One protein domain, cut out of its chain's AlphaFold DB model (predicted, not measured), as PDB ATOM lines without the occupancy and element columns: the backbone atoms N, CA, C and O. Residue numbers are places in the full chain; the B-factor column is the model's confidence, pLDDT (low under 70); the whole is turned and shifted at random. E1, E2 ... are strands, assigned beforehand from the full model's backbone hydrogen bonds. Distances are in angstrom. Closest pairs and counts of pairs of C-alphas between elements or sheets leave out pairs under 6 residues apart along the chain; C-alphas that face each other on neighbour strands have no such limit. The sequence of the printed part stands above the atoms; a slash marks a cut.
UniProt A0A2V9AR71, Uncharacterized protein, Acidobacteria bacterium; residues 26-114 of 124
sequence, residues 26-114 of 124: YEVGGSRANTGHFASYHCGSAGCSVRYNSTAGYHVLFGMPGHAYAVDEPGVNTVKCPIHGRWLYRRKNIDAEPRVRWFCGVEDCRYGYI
ATOM      1  N   TYR A  26      46.459 -31.656 -13.615       88.25
ATOM      2  CA  TYR A  26      45.461 -31.789 -14.675       88.25
ATOM      3  C   TYR A  26      45.575 -30.655 -15.705       88.25
ATOM      4  O   TYR A  26      45.621 -29.481 -15.338       88.25
ATOM      5  N   GLU A  27      45.541 -31.003 -16.988       83.75
ATOM      6  CA  GLU A  27      45.566 -30.096 -18.134       83.75
ATOM      7  C   GLU A  27      44.312 -30.329 -18.993       83.75
ATOM      8  O   GLU A  27      44.108 -31.414 -19.535       83.75
ATOM      9  N   VAL A  28      43.462 -29.301 -19.118       73.69
ATOM     10  CA  VAL A  28      42.186 -29.359 -19.866       73.69
ATOM     11  C   VAL A  28      42.405 -29.473 -21.377       73.69
ATOM     12  O   VAL A  28      41.579 -30.058 -22.065       73.69
ATOM     13  N   GLY A  29      43.480 -28.879 -21.899       62.84
ATOM     14  CA  GLY A  29      43.618 -28.580 -23.329       62.84
ATOM     15  C   GLY A  29      44.370 -29.611 -24.167       62.84
ATOM     16  O   GLY A  29      44.650 -29.330 -25.331       62.84
ATOM     17  N   GLY A  30      44.747 -30.759 -23.595       59.72
ATOM     18  CA  GLY A  30      45.822 -31.572 -24.166       59.72
ATOM     19  C   GLY A  30      47.128 -30.770 -24.273       59.72
ATOM     20  O   GLY A  30      47.194 -29.592 -23.920       59.72
ATOM     21  N   SER A  31      48.203 -31.394 -24.746       51.97
ATOM     22  CA  SER A  31      49.408 -30.627 -25.076       51.97
ATOM     23  C   SER A  31      49.110 -29.753 -26.288       51.97
ATOM     24  O   SER A  31      48.490 -30.228 -27.237       51.97
ATOM     25  N   ARG A  32      49.655 -28.532 -26.351       51.28
ATOM     26  CA  ARG A  32      49.678 -27.736 -27.600       51.28
ATOM     27  C   ARG A  32      50.384 -28.453 -28.765       51.28
ATOM     28  O   ARG A  32      50.379 -27.954 -29.883       51.28
ATOM     29  N   ALA A  33      51.027 -29.591 -28.509       47.16
ATOM     30  CA  ALA A  33      51.703 -30.402 -29.500       47.16
ATOM     31  C   ALA A  33      50.819 -31.571 -29.976       47.16
ATOM     32  O   ALA A  33      50.824 -32.612 -29.337       47.16
ATOM     33  N   ASN A  34      50.070 -31.346 -31.062       44.09
ATOM     34  CA  ASN A  34      49.500 -32.258 -32.081       44.09
ATOM     35  C   ASN A  34      48.958 -33.669 -31.750       44.09
ATOM     36  O   ASN A  34      48.443 -34.328 -32.651       44.09
ATOM     37  N   THR A  35      48.949 -34.140 -30.507       46.81
ATOM     38  CA  THR A  35      48.408 -35.450 -30.118       46.81
ATOM     39  C   THR A  35      47.077 -35.286 -29.396       46.81
ATOM     40  O   THR A  35      46.961 -35.606 -28.217       46.81
ATOM     41  N   GLY A  36      46.078 -34.757 -30.106       53.22
ATOM     42  CA  GLY A  36      44.691 -34.679 -29.641       53.22
ATOM     43  C   GLY A  36      44.436 -33.697 -28.488       53.22
ATOM     44  O   GLY A  36      45.191 -33.578 -27.528       53.22
ATOM     45  N   HIS A  37      43.296 -33.014 -28.550       56.34
ATOM     46  CA  HIS A  37      42.819 -32.076 -27.524       56.34
ATOM     47  C   HIS A  37      42.279 -32.767 -26.261       56.34
ATOM     48  O   HIS A  37      41.405 -32.233 -25.580       56.34
ATOM     49  N   PHE A  38      42.726 -33.985 -25.959       65.75
ATOM     50  CA  PHE A  38      42.184 -34.721 -24.828       65.75
ATOM     51  C   PHE A  38      42.851 -34.250 -23.545       65.75
ATOM     52  O   PHE A  38      44.077 -34.144 -23.457       65.75
ATOM     53  N   ALA A  39      42.026 -33.970 -22.540       80.06
ATOM     54  CA  ALA A  39      42.512 -33.668 -21.210       80.06
ATOM     55  C   ALA A  39      43.475 -34.766 -20.740       80.06
ATOM     56  O   ALA A  39      43.298 -35.946 -21.038       80.06
ATOM     57  N   SER A  40      44.527 -34.384 -20.030       86.88
ATOM     58  CA  SER A  40      45.520 -35.324 -19.505       86.88
ATOM     59  C   SER A  40      46.114 -34.775 -18.217       86.88
ATOM     60  O   SER A  40      45.946 -33.596 -17.909       86.88
ATOM     61  N   TYR A  41      46.813 -35.607 -17.455       89.56
ATOM     62  CA  TYR A  41      47.639 -35.132 -16.348       89.56
ATOM     63  C   TYR A  41      49.090 -35.130 -16.773       89.56
ATOM     64  O   TYR A  41      49.507 -36.048 -17.469       89.56
ATOM     65  N   HIS A  42      49.867 -34.155 -16.316       89.38
ATOM     66  CA  HIS A  42      51.298 -34.055 -16.578       89.38
ATOM     67  C   HIS A  42      52.096 -34.077 -15.269       89.38
ATOM     68  O   HIS A  42      51.647 -33.549 -14.251       89.38
ATOM     69  N   CYS A  43      53.290 -34.678 -15.288       86.75
ATOM     70  CA  CYS A  43      54.125 -34.873 -14.092       86.75
ATOM     71  C   CYS A  43      54.463 -33.558 -13.360       86.75
ATOM     72  O   CYS A  43      54.676 -33.549 -12.155       86.75
ATOM     73  N   GLY A  44      54.458 -32.419 -14.061       79.25
ATOM     74  CA  GLY A  44      54.626 -31.089 -13.462       79.25
ATOM     75  C   GLY A  44      56.061 -30.752 -13.035       79.25
ATOM     76  O   GLY A  44      56.350 -29.571 -12.850       79.25
ATOM     77  N   SER A  45      56.935 -31.754 -12.933       80.56
ATOM     78  CA  SER A  45      58.383 -31.632 -12.748       80.56
ATOM     79  C   SER A  45      59.071 -31.187 -14.046       80.56
ATOM     80  O   SER A  45      58.769 -31.702 -15.126       80.56
ATOM     81  N   ALA A  46      60.009 -30.238 -13.949       80.19
ATOM     82  CA  ALA A  46      60.785 -29.772 -15.098       80.19
ATOM     83  C   ALA A  46      61.556 -30.934 -15.750       80.19
ATOM     84  O   ALA A  46      62.128 -31.772 -15.058       80.19
ATOM     85  N   GLY A  47      61.536 -31.006 -17.082       78.44
ATOM     86  CA  GLY A  47      62.179 -32.089 -17.839       78.44
ATOM     87  C   GLY A  47      61.418 -33.422 -17.850       78.44
ATOM     88  O   GLY A  47      61.818 -34.332 -18.571       78.44
ATOM     89  N   CYS A  48      60.304 -33.554 -17.118       85.00
ATOM     90  CA  CYS A  48      59.466 -34.748 -17.177       85.00
ATOM     91  C   CYS A  48      58.283 -34.547 -18.134       85.00
ATOM     92  O   CYS A  48      57.349 -33.797 -17.849       85.00
ATOM     93  N   SER A  49      58.302 -35.258 -19.263       85.81
ATOM     94  CA  SER A  49      57.243 -35.235 -20.280       85.81
ATOM     95  C   SER A  49      56.193 -36.340 -20.107       85.81
ATOM     96  O   SER A  49      55.366 -36.537 -20.997       85.81
ATOM     97  N   VAL A  50      56.197 -37.037 -18.964       89.69
ATOM     98  CA  VAL A  50      55.209 -38.075 -18.644       89.69
ATOM     99  C   VAL A  50      53.829 -37.461 -18.465       89.69
ATOM    100  O   VAL A  50      53.631 -36.480 -17.733       89.69
ATOM    101  N   ARG A  51      52.863 -38.114 -19.097       91.56
ATOM    102  CA  ARG A  51      51.448 -37.803 -19.082       91.56
ATOM    103  C   ARG A  51      50.618 -39.036 -18.765       91.56
ATOM    104  O   ARG A  51      51.076 -40.153 -18.957       91.56
ATOM    105  N   TYR A  52      49.397 -38.825 -18.289       90.75
ATOM    106  CA  TYR A  52      48.401 -39.879 -18.105       90.75
ATOM    107  C   TYR A  52      47.049 -39.436 -18.668       90.75
ATOM    108  O   TYR A  52      46.613 -38.310 -18.426       90.75
ATOM    109  N   ASN A  53      46.373 -40.330 -19.386       89.19
ATOM    110  CA  ASN A  53      44.942 -40.232 -19.666       89.19
ATOM    111  C   ASN A  53      44.310 -41.636 -19.582       89.19
ATOM    112  O   ASN A  53      45.002 -42.636 -19.748       89.19
ATOM    113  N   SER A  54      43.010 -41.741 -19.311       87.06
ATOM    114  CA  SER A  54      42.362 -43.034 -19.034       87.06
ATOM    115  C   SER A  54      42.291 -43.976 -20.248       87.06
ATOM    116  O   SER A  54      42.166 -45.189 -20.077       87.06
ATOM    117  N   THR A  55      42.401 -43.448 -21.468       86.62
ATOM    118  CA  THR A  55      42.298 -44.214 -22.722       86.62
ATOM    119  C   THR A  55      43.643 -44.769 -23.188       86.62
ATOM    120  O   THR A  55      43.713 -45.926 -23.592       86.62
ATOM    121  N   ALA A  56      44.707 -43.969 -23.107       87.19
ATOM    122  CA  ALA A  56      46.062 -44.318 -23.545       87.19
ATOM    123  C   ALA A  56      46.983 -44.738 -22.389       87.19
ATOM    124  O   ALA A  56      48.016 -45.345 -22.620       87.19
ATOM    125  N   GLY A  57      46.609 -44.444 -21.143       90.88
ATOM    126  CA  GLY A  57      47.442 -44.717 -19.979       90.88
ATOM    127  C   GLY A  57      48.573 -43.702 -19.844       90.88
ATOM    128  O   GLY A  57      48.449 -42.537 -20.247       90.88
ATOM    129  N   TYR A  58      49.666 -44.138 -19.225       92.38
ATOM    130  CA  TYR A  58      50.895 -43.373 -19.095       92.38
ATOM    131  C   TYR A  58      51.656 -43.338 -20.415       92.38
ATOM    132  O   TYR A  58      51.937 -44.371 -21.013       92.38
ATOM    133  N   HIS A  59      52.011 -42.141 -20.852       91.31
ATOM    134  CA  HIS A  59      52.733 -41.918 -22.095       91.31
ATOM    135  C   HIS A  59      53.683 -40.737 -21.942       91.31
ATOM    136  O   HIS A  59      53.561 -39.925 -21.027       91.31
ATOM    137  N   VAL A  60      54.631 -40.630 -22.854       89.44
ATOM    138  CA  VAL A  60      55.629 -39.572 -22.924       89.44
ATOM    139  C   VAL A  60      55.449 -38.838 -24.237       89.44
ATOM    140  O   VAL A  60      55.214 -39.462 -25.270       89.44
ATOM    141  N   LEU A  61      55.578 -37.515 -24.204       84.69
ATOM    142  CA  LEU A  61      55.692 -36.727 -25.427       84.69
ATOM    143  C   LEU A  61      57.158 -36.561 -25.819       84.69
ATOM    144  O   LEU A  61      57.968 -36.092 -25.014       84.69
ATOM    145  N   PHE A  62      57.466 -36.898 -27.067       82.12
ATOM    146  CA  PHE A  62      58.767 -36.695 -27.698       82.12
ATOM    147  C   PHE A  62      58.634 -35.770 -28.903       82.12
ATOM    148  O   PHE A  62      57.622 -35.808 -29.590       82.12
ATOM    149  N   GLY A  63      59.665 -34.972 -29.185       77.12
ATOM    150  CA  GLY A  63      59.694 -34.046 -30.320       77.12
ATOM    151  C   GLY A  63      59.479 -32.582 -29.930       77.12
ATOM    152  O   GLY A  63      59.470 -32.219 -28.754       77.12
ATOM    153  N   MET A  64      59.351 -31.723 -30.942       74.06
ATOM    154  CA  MET A  64      59.174 -30.281 -30.754       74.06
ATOM    155  C   MET A  64      57.713 -29.930 -30.432       74.06
ATOM    156  O   MET A  64      56.801 -30.654 -30.842       74.06
ATOM    157  N   PRO A  65      57.445 -28.798 -29.754       68.94
ATOM    158  CA  PRO A  65      56.092 -28.262 -29.645       68.94
ATOM    159  C   PRO A  65      55.423 -28.175 -31.027       68.94
ATOM    160  O   PRO A  65      56.040 -27.737 -31.995       68.94
ATOM    161  N   GLY A  66      54.180 -28.641 -31.141       68.06
ATOM    162  CA  GLY A  66      53.470 -28.731 -32.425       68.06
ATOM    163  C   GLY A  66      53.841 -29.938 -33.297       68.06
ATOM    164  O   GLY A  66      53.141 -30.205 -34.253       68.06
ATOM    165  N   HIS A  67      54.877 -30.709 -32.969       73.88
ATOM    166  CA  HIS A  67      55.257 -31.939 -33.689       73.88
ATOM    167  C   HIS A  67      55.563 -33.084 -32.722       73.88
ATOM    168  O   HIS A  67      56.302 -34.012 -33.052       73.88
ATOM    169  N   ALA A  68      55.043 -32.993 -31.497       76.75
ATOM    170  CA  ALA A  68      55.272 -34.036 -30.525       76.75
ATOM    171  C   ALA A  68      54.463 -35.277 -30.896       76.75
ATOM    172  O   ALA A  68      53.334 -35.168 -31.372       76.75
ATOM    173  N   TYR A  69      55.037 -36.440 -30.640       80.62
ATOM    174  CA  TYR A  69      54.362 -37.723 -30.730       80.62
ATOM    175  C   TYR A  69      54.319 -38.368 -29.346       80.62
ATOM    176  O   TYR A  69      55.216 -38.174 -28.521       80.62
ATOM    177  N   ALA A  70      53.238 -39.100 -29.084       85.25
ATOM    178  CA  ALA A  70      53.034 -39.821 -27.839       85.25
ATOM    179  C   ALA A  70      53.581 -41.244 -27.971       85.25
ATOM    180  O   ALA A  70      53.292 -41.931 -28.949       85.25
ATOM    181  N   VAL A  71      54.350 -41.679 -26.976       88.81
ATOM    182  CA  VAL A  71      54.865 -43.049 -26.855       88.81
ATOM    183  C   VAL A  71      54.493 -43.582 -25.483       88.81
ATOM    184  O   VAL A  71      54.574 -42.839 -24.506       88.81
ATOM    185  N   ASP A  72      54.099 -44.846 -25.394       90.44
ATOM    186  CA  ASP A  72      53.784 -45.484 -24.116       90.44
ATOM    187  C   ASP A  72      54.968 -45.401 -23.146       90.44
ATOM    188  O   ASP A  72      56.120 -45.637 -23.516       90.44
ATOM    189  N   GLU A  73      54.687 -45.062 -21.887       89.94
ATOM    190  CA  GLU A  73      55.708 -45.086 -20.842       89.94
ATOM    191  C   GLU A  73      56.006 -46.556 -20.478       89.94
ATOM    192  O   GLU A  73      55.101 -47.270 -20.018       89.94
ATOM    193  N   PRO A  74      57.258 -47.025 -20.646       85.38
ATOM    194  CA  PRO A  74      57.598 -48.436 -20.513       85.38
ATOM    195  C   PRO A  74      57.237 -49.034 -19.153       85.38
ATOM    196  O   PRO A  74      57.560 -48.487 -18.100       85.38
ATOM    197  N   GLY A  75      56.582 -50.195 -19.195       85.25
ATOM    198  CA  GLY A  75      56.250 -51.007 -18.026       85.25
ATOM    199  C   GLY A  75      55.128 -50.460 -17.137       85.25
ATOM    200  O   GLY A  75      54.731 -51.129 -16.196       85.25
ATOM    201  N   VAL A  76      54.570 -49.277 -17.397       86.06
ATOM    202  CA  VAL A  76      53.568 -48.689 -16.485       86.06
ATOM    203  C   VAL A  76      52.141 -49.084 -16.866       86.06
ATOM    204  O   VAL A  76      51.297 -49.290 -15.995       86.06
ATOM    205  N   ASN A  77      51.860 -49.227 -18.159       89.88
ATOM    206  CA  ASN A  77      50.540 -49.600 -18.672       89.88
ATOM    207  C   ASN A  77      50.366 -51.124 -18.667       89.88
ATOM    208  O   ASN A  77      50.353 -51.761 -19.715       89.88
ATOM    209  N   THR A  78      50.262 -51.721 -17.481       85.38
ATOM    210  CA  THR A  78      50.193 -53.187 -17.329       85.38
ATOM    211  C   THR A  78      48.769 -53.724 -17.273       85.38
ATOM    212  O   THR A  78      48.502 -54.821 -17.752       85.38
ATOM    213  N   VAL A  79      47.835 -52.960 -16.699       88.94
ATOM    214  CA  VAL A  79      46.476 -53.437 -16.416       88.94
ATOM    215  C   VAL A  79      45.434 -52.407 -16.843       88.94
ATOM    216  O   VAL A  79      45.547 -51.211 -16.555       88.94
ATOM    217  N   LYS A  80      44.371 -52.894 -17.490       91.44
ATOM    218  CA  LYS A  80      43.135 -52.146 -17.744       91.44
ATOM    219  C   LYS A  80      42.051 -52.557 -16.752       91.44
ATOM    220  O   LYS A  80      42.001 -53.694 -16.290       91.44
ATOM    221  N   CYS A  81      41.158 -51.631 -16.432       89.31
ATOM    222  CA  CYS A  81      39.942 -51.929 -15.697       89.31
ATOM    223  C   CYS A  81      39.066 -52.880 -16.533       89.31
ATOM    224  O   CYS A  81      38.718 -52.516 -17.657       89.31
ATOM    225  N   PRO A  82      38.656 -54.046 -16.004       89.00
ATOM    226  CA  PRO A  82      37.825 -54.997 -16.743       89.00
ATOM    227  C   PRO A  82      36.396 -54.484 -16.965       89.00
ATOM    228  O   PRO A  82      35.709 -54.970 -17.852       89.00
ATOM    229  N   ILE A  83      35.957 -53.494 -16.180       89.19
ATOM    230  CA  ILE A  83      34.615 -52.905 -16.278       89.19
ATOM    231  C   ILE A  83      34.553 -51.874 -17.413       89.19
ATOM    232  O   ILE A  83      33.597 -51.858 -18.177       89.19
ATOM    233  N   HIS A  84      35.576 -51.020 -17.537       88.31
ATOM    234  CA  HIS A  84      35.543 -49.853 -18.434       88.31
ATOM    235  C   HIS A  84      36.560 -49.906 -19.582       88.31
ATOM    236  O   HIS A  84      36.630 -48.979 -20.387       88.31
ATOM    237  N   GLY A  85      37.443 -50.909 -19.609       88.44
ATOM    238  CA  GLY A  85      38.533 -51.001 -20.587       88.44
ATOM    239  C   GLY A  85      39.581 -49.880 -20.491       88.44
ATOM    240  O   GLY A  85      40.391 -49.720 -21.402       88.44
ATOM    241  N   ARG A  86      39.577 -49.090 -19.407       89.31
ATOM    242  CA  ARG A  86      40.481 -47.945 -19.194       89.31
ATOM    243  C   ARG A  86      41.758 -48.349 -18.482       89.31
ATOM    244  O   ARG A  86      41.721 -49.190 -17.587       89.31
ATOM    245  N   TRP A  87      42.874 -47.719 -18.828       91.19
ATOM    246  CA  TRP A  87      44.145 -47.952 -18.145       91.19
ATOM    247  C   TRP A  87      44.078 -47.512 -16.689       91.19
ATOM    248  O   TRP A  87      43.558 -46.434 -16.375       91.19
ATOM    249  N   LEU A  88      44.621 -48.340 -15.796       91.31
ATOM    250  CA  LEU A  88      44.723 -47.969 -14.394       91.31
ATOM    251  C   LEU A  88      45.806 -46.903 -14.188       91.31
ATOM    252  O   LEU A  88      46.821 -46.884 -14.880       91.31
ATOM    253  N   TYR A  89      45.608 -46.044 -13.193       90.50
ATOM    254  CA  TYR A  89      46.596 -45.068 -12.750       90.50
ATOM    255  C   TYR A  89      47.019 -45.295 -11.311       90.50
ATOM    256  O   TYR A  89      46.271 -45.829 -10.496       90.50
ATOM    257  N   ARG A  90      48.217 -44.831 -10.973       90.69
ATOM    258  CA  ARG A  90      48.780 -44.926  -9.626       90.69
ATOM    259  C   ARG A  90      48.261 -43.780  -8.768       90.69
ATOM    260  O   ARG A  90      48.343 -42.631  -9.181       90.69
ATOM    261  N   ARG A  91      47.787 -44.051  -7.557       88.12
ATOM    262  CA  ARG A  91      47.381 -43.038  -6.566       88.12
ATOM    263  C   ARG A  91      47.980 -43.383  -5.211       88.12
ATOM    264  O   ARG A  91      48.159 -44.562  -4.908       88.12
ATOM    265  N   LYS A  92      48.251 -42.375  -4.375       84.06
ATOM    266  CA  LYS A  92      48.599 -42.620  -2.967       84.06
ATOM    267  C   LYS A  92      47.467 -43.394  -2.294       84.06
ATOM    268  O   LYS A  92      46.312 -42.975  -2.381       84.06
ATOM    269  N   ASN A  93      47.812 -44.506  -1.656       75.94
ATOM    270  CA  ASN A  93      46.882 -45.246  -0.818       75.94
ATOM    271  C   ASN A  93      46.874 -44.594   0.569       75.94
ATOM    272  O   ASN A  93      47.931 -44.481   1.186       75.94
ATOM    273  N   ILE A  94      45.717 -44.099   1.005       68.38
ATOM    274  CA  ILE A  94      45.573 -43.431   2.309       68.38
ATOM    275  C   ILE A  94      45.297 -44.472   3.405       68.38
ATOM    276  O   ILE A  94      45.668 -44.257   4.553       68.38
ATOM    277  N   ASP A  95      44.730 -45.622   3.029       64.38
ATOM    278  CA  ASP A  95      44.114 -46.562   3.969       64.38
ATOM    279  C   ASP A  95      44.984 -47.794   4.296       64.38
ATOM    280  O   ASP A  95      44.652 -48.538   5.215       64.38
ATOM    281  N   ALA A  96      46.084 -48.050   3.569       53.41
ATOM    282  CA  ALA A  96      46.974 -49.193   3.830       53.41
ATOM    283  C   ALA A  96      48.368 -49.052   3.181       53.41
ATOM    284  O   ALA A  96      48.512 -48.434   2.124       53.41
ATOM    285  N   GLU A  97      49.390 -49.697   3.759       48.75
ATOM    286  CA  GLU A  97      50.622 -50.038   3.031       48.75
ATOM    287  C   GLU A  97      50.323 -51.178   2.036       48.75
ATOM    288  O   GLU A  97      49.654 -52.137   2.415       48.75
ATOM    289  N   PRO A  98      50.769 -51.122   0.766       60.50
ATOM    290  CA  PRO A  98      51.766 -50.223   0.186       60.50
ATOM    291  C   PRO A  98      51.232 -48.821  -0.149       60.50
ATOM    292  O   PRO A  98      50.082 -48.639  -0.542       60.50
ATOM    293  N   ARG A  99      52.132 -47.825  -0.071       72.94
ATOM    294  CA  ARG A  99      51.876 -46.373  -0.244       72.94
ATOM    295  C   ARG A  99      51.223 -45.973  -1.576       72.94
ATOM    296  O   ARG A  99      50.849 -44.812  -1.744       72.94
ATOM    297  N   VAL A 100      51.112 -46.889  -2.538       78.56
ATOM    298  CA  VAL A 100      50.553 -46.648  -3.871       78.56
ATOM    299  C   VAL A 100      49.638 -47.803  -4.269       78.56
ATOM    300  O   VAL A 100      50.028 -48.963  -4.179       78.56
ATOM    301  N   ARG A 101      48.447 -47.471  -4.770       86.12
ATOM    302  CA  ARG A 101      47.475 -48.416  -5.335       86.12
ATOM    303  C   ARG A 101      47.077 -47.973  -6.742       86.12
ATOM    304  O   ARG A 101      47.125 -46.781  -7.053       86.12
ATOM    305  N   TRP A 102      46.714 -48.928  -7.592       88.56
ATOM    306  CA  TRP A 102      46.225 -48.668  -8.942       88.56
ATOM    307  C   TRP A 102      44.709 -48.491  -8.933       88.56
ATOM    308  O   TRP A 102      44.022 -49.254  -8.262       88.56
ATOM    309  N   PHE A 103      44.188 -47.515  -9.671       89.12
ATOM    310  CA  PHE A 103      42.764 -47.177  -9.739       89.12
ATOM    311  C   PHE A 103      42.311 -46.988 -11.180       89.12
ATOM    312  O   PHE A 103      43.084 -46.548 -12.029       89.12
ATOM    313  N   CYS A 104      41.048 -47.297 -11.460       89.19
ATOM    314  CA  CYS A 104      40.439 -46.992 -12.748       89.19
ATOM    315  C   CYS A 104      40.344 -45.473 -12.963       89.19
ATOM    316  O   CYS A 104      39.921 -44.746 -12.071       89.19
ATOM    317  N   GLY A 105      40.686 -44.997 -14.162       83.44
ATOM    318  CA  GLY A 105      40.599 -43.582 -14.547       83.44
ATOM    319  C   GLY A 105      39.183 -43.047 -14.810       83.44
ATOM    320  O   GLY A 105      39.055 -41.999 -15.433       83.44
ATOM    321  N   VAL A 106      38.141 -43.771 -14.394       83.75
ATOM    322  CA  VAL A 106      36.727 -43.368 -14.497       83.75
ATOM    323  C   VAL A 106      36.253 -42.988 -13.099       83.75
ATOM    324  O   VAL A 106      36.516 -43.735 -12.154       83.75
ATOM    325  N   GLU A 107      35.584 -41.840 -12.963       79.12
ATOM    326  CA  GLU A 107      35.003 -41.416 -11.683       79.12
ATOM    327  C   GLU A 107      34.046 -42.472 -11.123       79.12
ATOM    328  O   GLU A 107      33.427 -43.230 -11.866       79.12
ATOM    329  N   ASP A 108      33.997 -42.570  -9.795       81.25
ATOM    330  CA  ASP A 108      33.193 -43.538  -9.035       81.25
ATOM    331  C   ASP A 108      33.498 -45.028  -9.278       81.25
ATOM    332  O   ASP A 108      32.989 -45.898  -8.561       81.25
ATOM    333  N   CYS A 109      34.413 -45.362 -10.191       85.19
ATOM    334  CA  CYS A 109      34.891 -46.726 -10.330       85.19
ATOM    335  C   CYS A 109      35.819 -47.095  -9.166       85.19
ATOM    336  O   CYS A 109      36.942 -46.607  -9.038       85.19
ATOM    337  N   ARG A 110      35.367 -48.039  -8.336       84.12
ATOM    338  CA  ARG A 110      36.143 -48.568  -7.202       84.12
ATOM    339  C   ARG A 110      37.101 -49.695  -7.579       84.12
ATOM    340  O   ARG A 110      37.782 -50.227  -6.704       84.12
ATOM    341  N   TYR A 111      37.160 -50.071  -8.860       86.25
ATOM    342  CA  TYR A 111      38.123 -51.067  -9.307       86.25
ATOM    343  C   TYR A 111      39.533 -50.518  -9.107       86.25
ATOM    344  O   TYR A 111      39.941 -49.530  -9.727       86.25
ATOM    345  N   GLY A 112      40.275 -51.179  -8.229       82.56
ATOM    346  CA  GLY A 112      41.645 -50.829  -7.952       82.56
ATOM    347  C   GLY A 112      42.434 -52.040  -7.503       82.56
ATOM    348  O   GLY A 112      42.010 -52.778  -6.614       82.56
ATOM    349  N   TYR A 113      43.596 -52.211  -8.110       78.38
ATOM    350  CA  TYR A 113      44.490 -53.332  -7.885       78.38
ATOM    351  C   TYR A 113      45.677 -52.870  -7.034       78.38
ATOM    352  O   TYR A 113      46.269 -51.812  -7.270       78.38
ATOM    353  N   ILE A 114      45.997 -53.631  -5.991       71.25
ATOM    354  CA  ILE A 114      47.235 -53.443  -5.238       71.25
ATOM    355  C   ILE A 114      48.271 -54.292  -5.961       71.25
ATOM    356  O   ILE A 114      48.157 -55.513  -5.947       71.25
TER     357      ILE A 114
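What this domain is: This is residues 26 to 114 of the 124 residues of an uncharacterized protein of Acidobacteria bacterium (UniProt A0A2V9AR71). With little regular structure, the domain is a small twisted sheet of four strands, E1 to E4, and a two-strand hairpin, E5 and E6, joined by a long loop. The 89 printed residues hold six strands, E1 to E6 along the chain, and no named helix; the class is all strand, with 27 residues in named elements. The sheet E1 E2 E3 E4 is a meander, each strand the antiparallel neighbour of the one before. The whole is compact, radius of gyration of the C-alphas 13.7 A, spanning 41 by 27 by 23 A.

Where its parts are: E1 is residues 40 to 42, from C-alpha 40 at (45.520, -35.324, -19.505). E2 is residues 50 to 53, E3 57 to 62, 15.9 A long, and E4 69 to 72. E5 is residues 88 to 92, and E6 100 to 104, ending at C-alpha 104 (40.439, -46.992, -12.748).

How they stand to each other: Within hydrogen-bond range are N 41 and O 52 of E1 and E2, 2.9 A, N 51 and O 59 of E2 and E3, 2.7 A, N 60 and O 71 of E3 and E4, 2.8 A, and N 89 and O 103 of E5 and E6, 2.8 A. The closest C-alphas of E3 and E5, Gly 57 and Leu 88, are 7.0 A apart.

The domain as a whole: The printed part has no cut. The link E4 to E5 is long, 15 residues. Residues 29 to 38, 65 to 66 and 94 to 98 have pLDDT under 70.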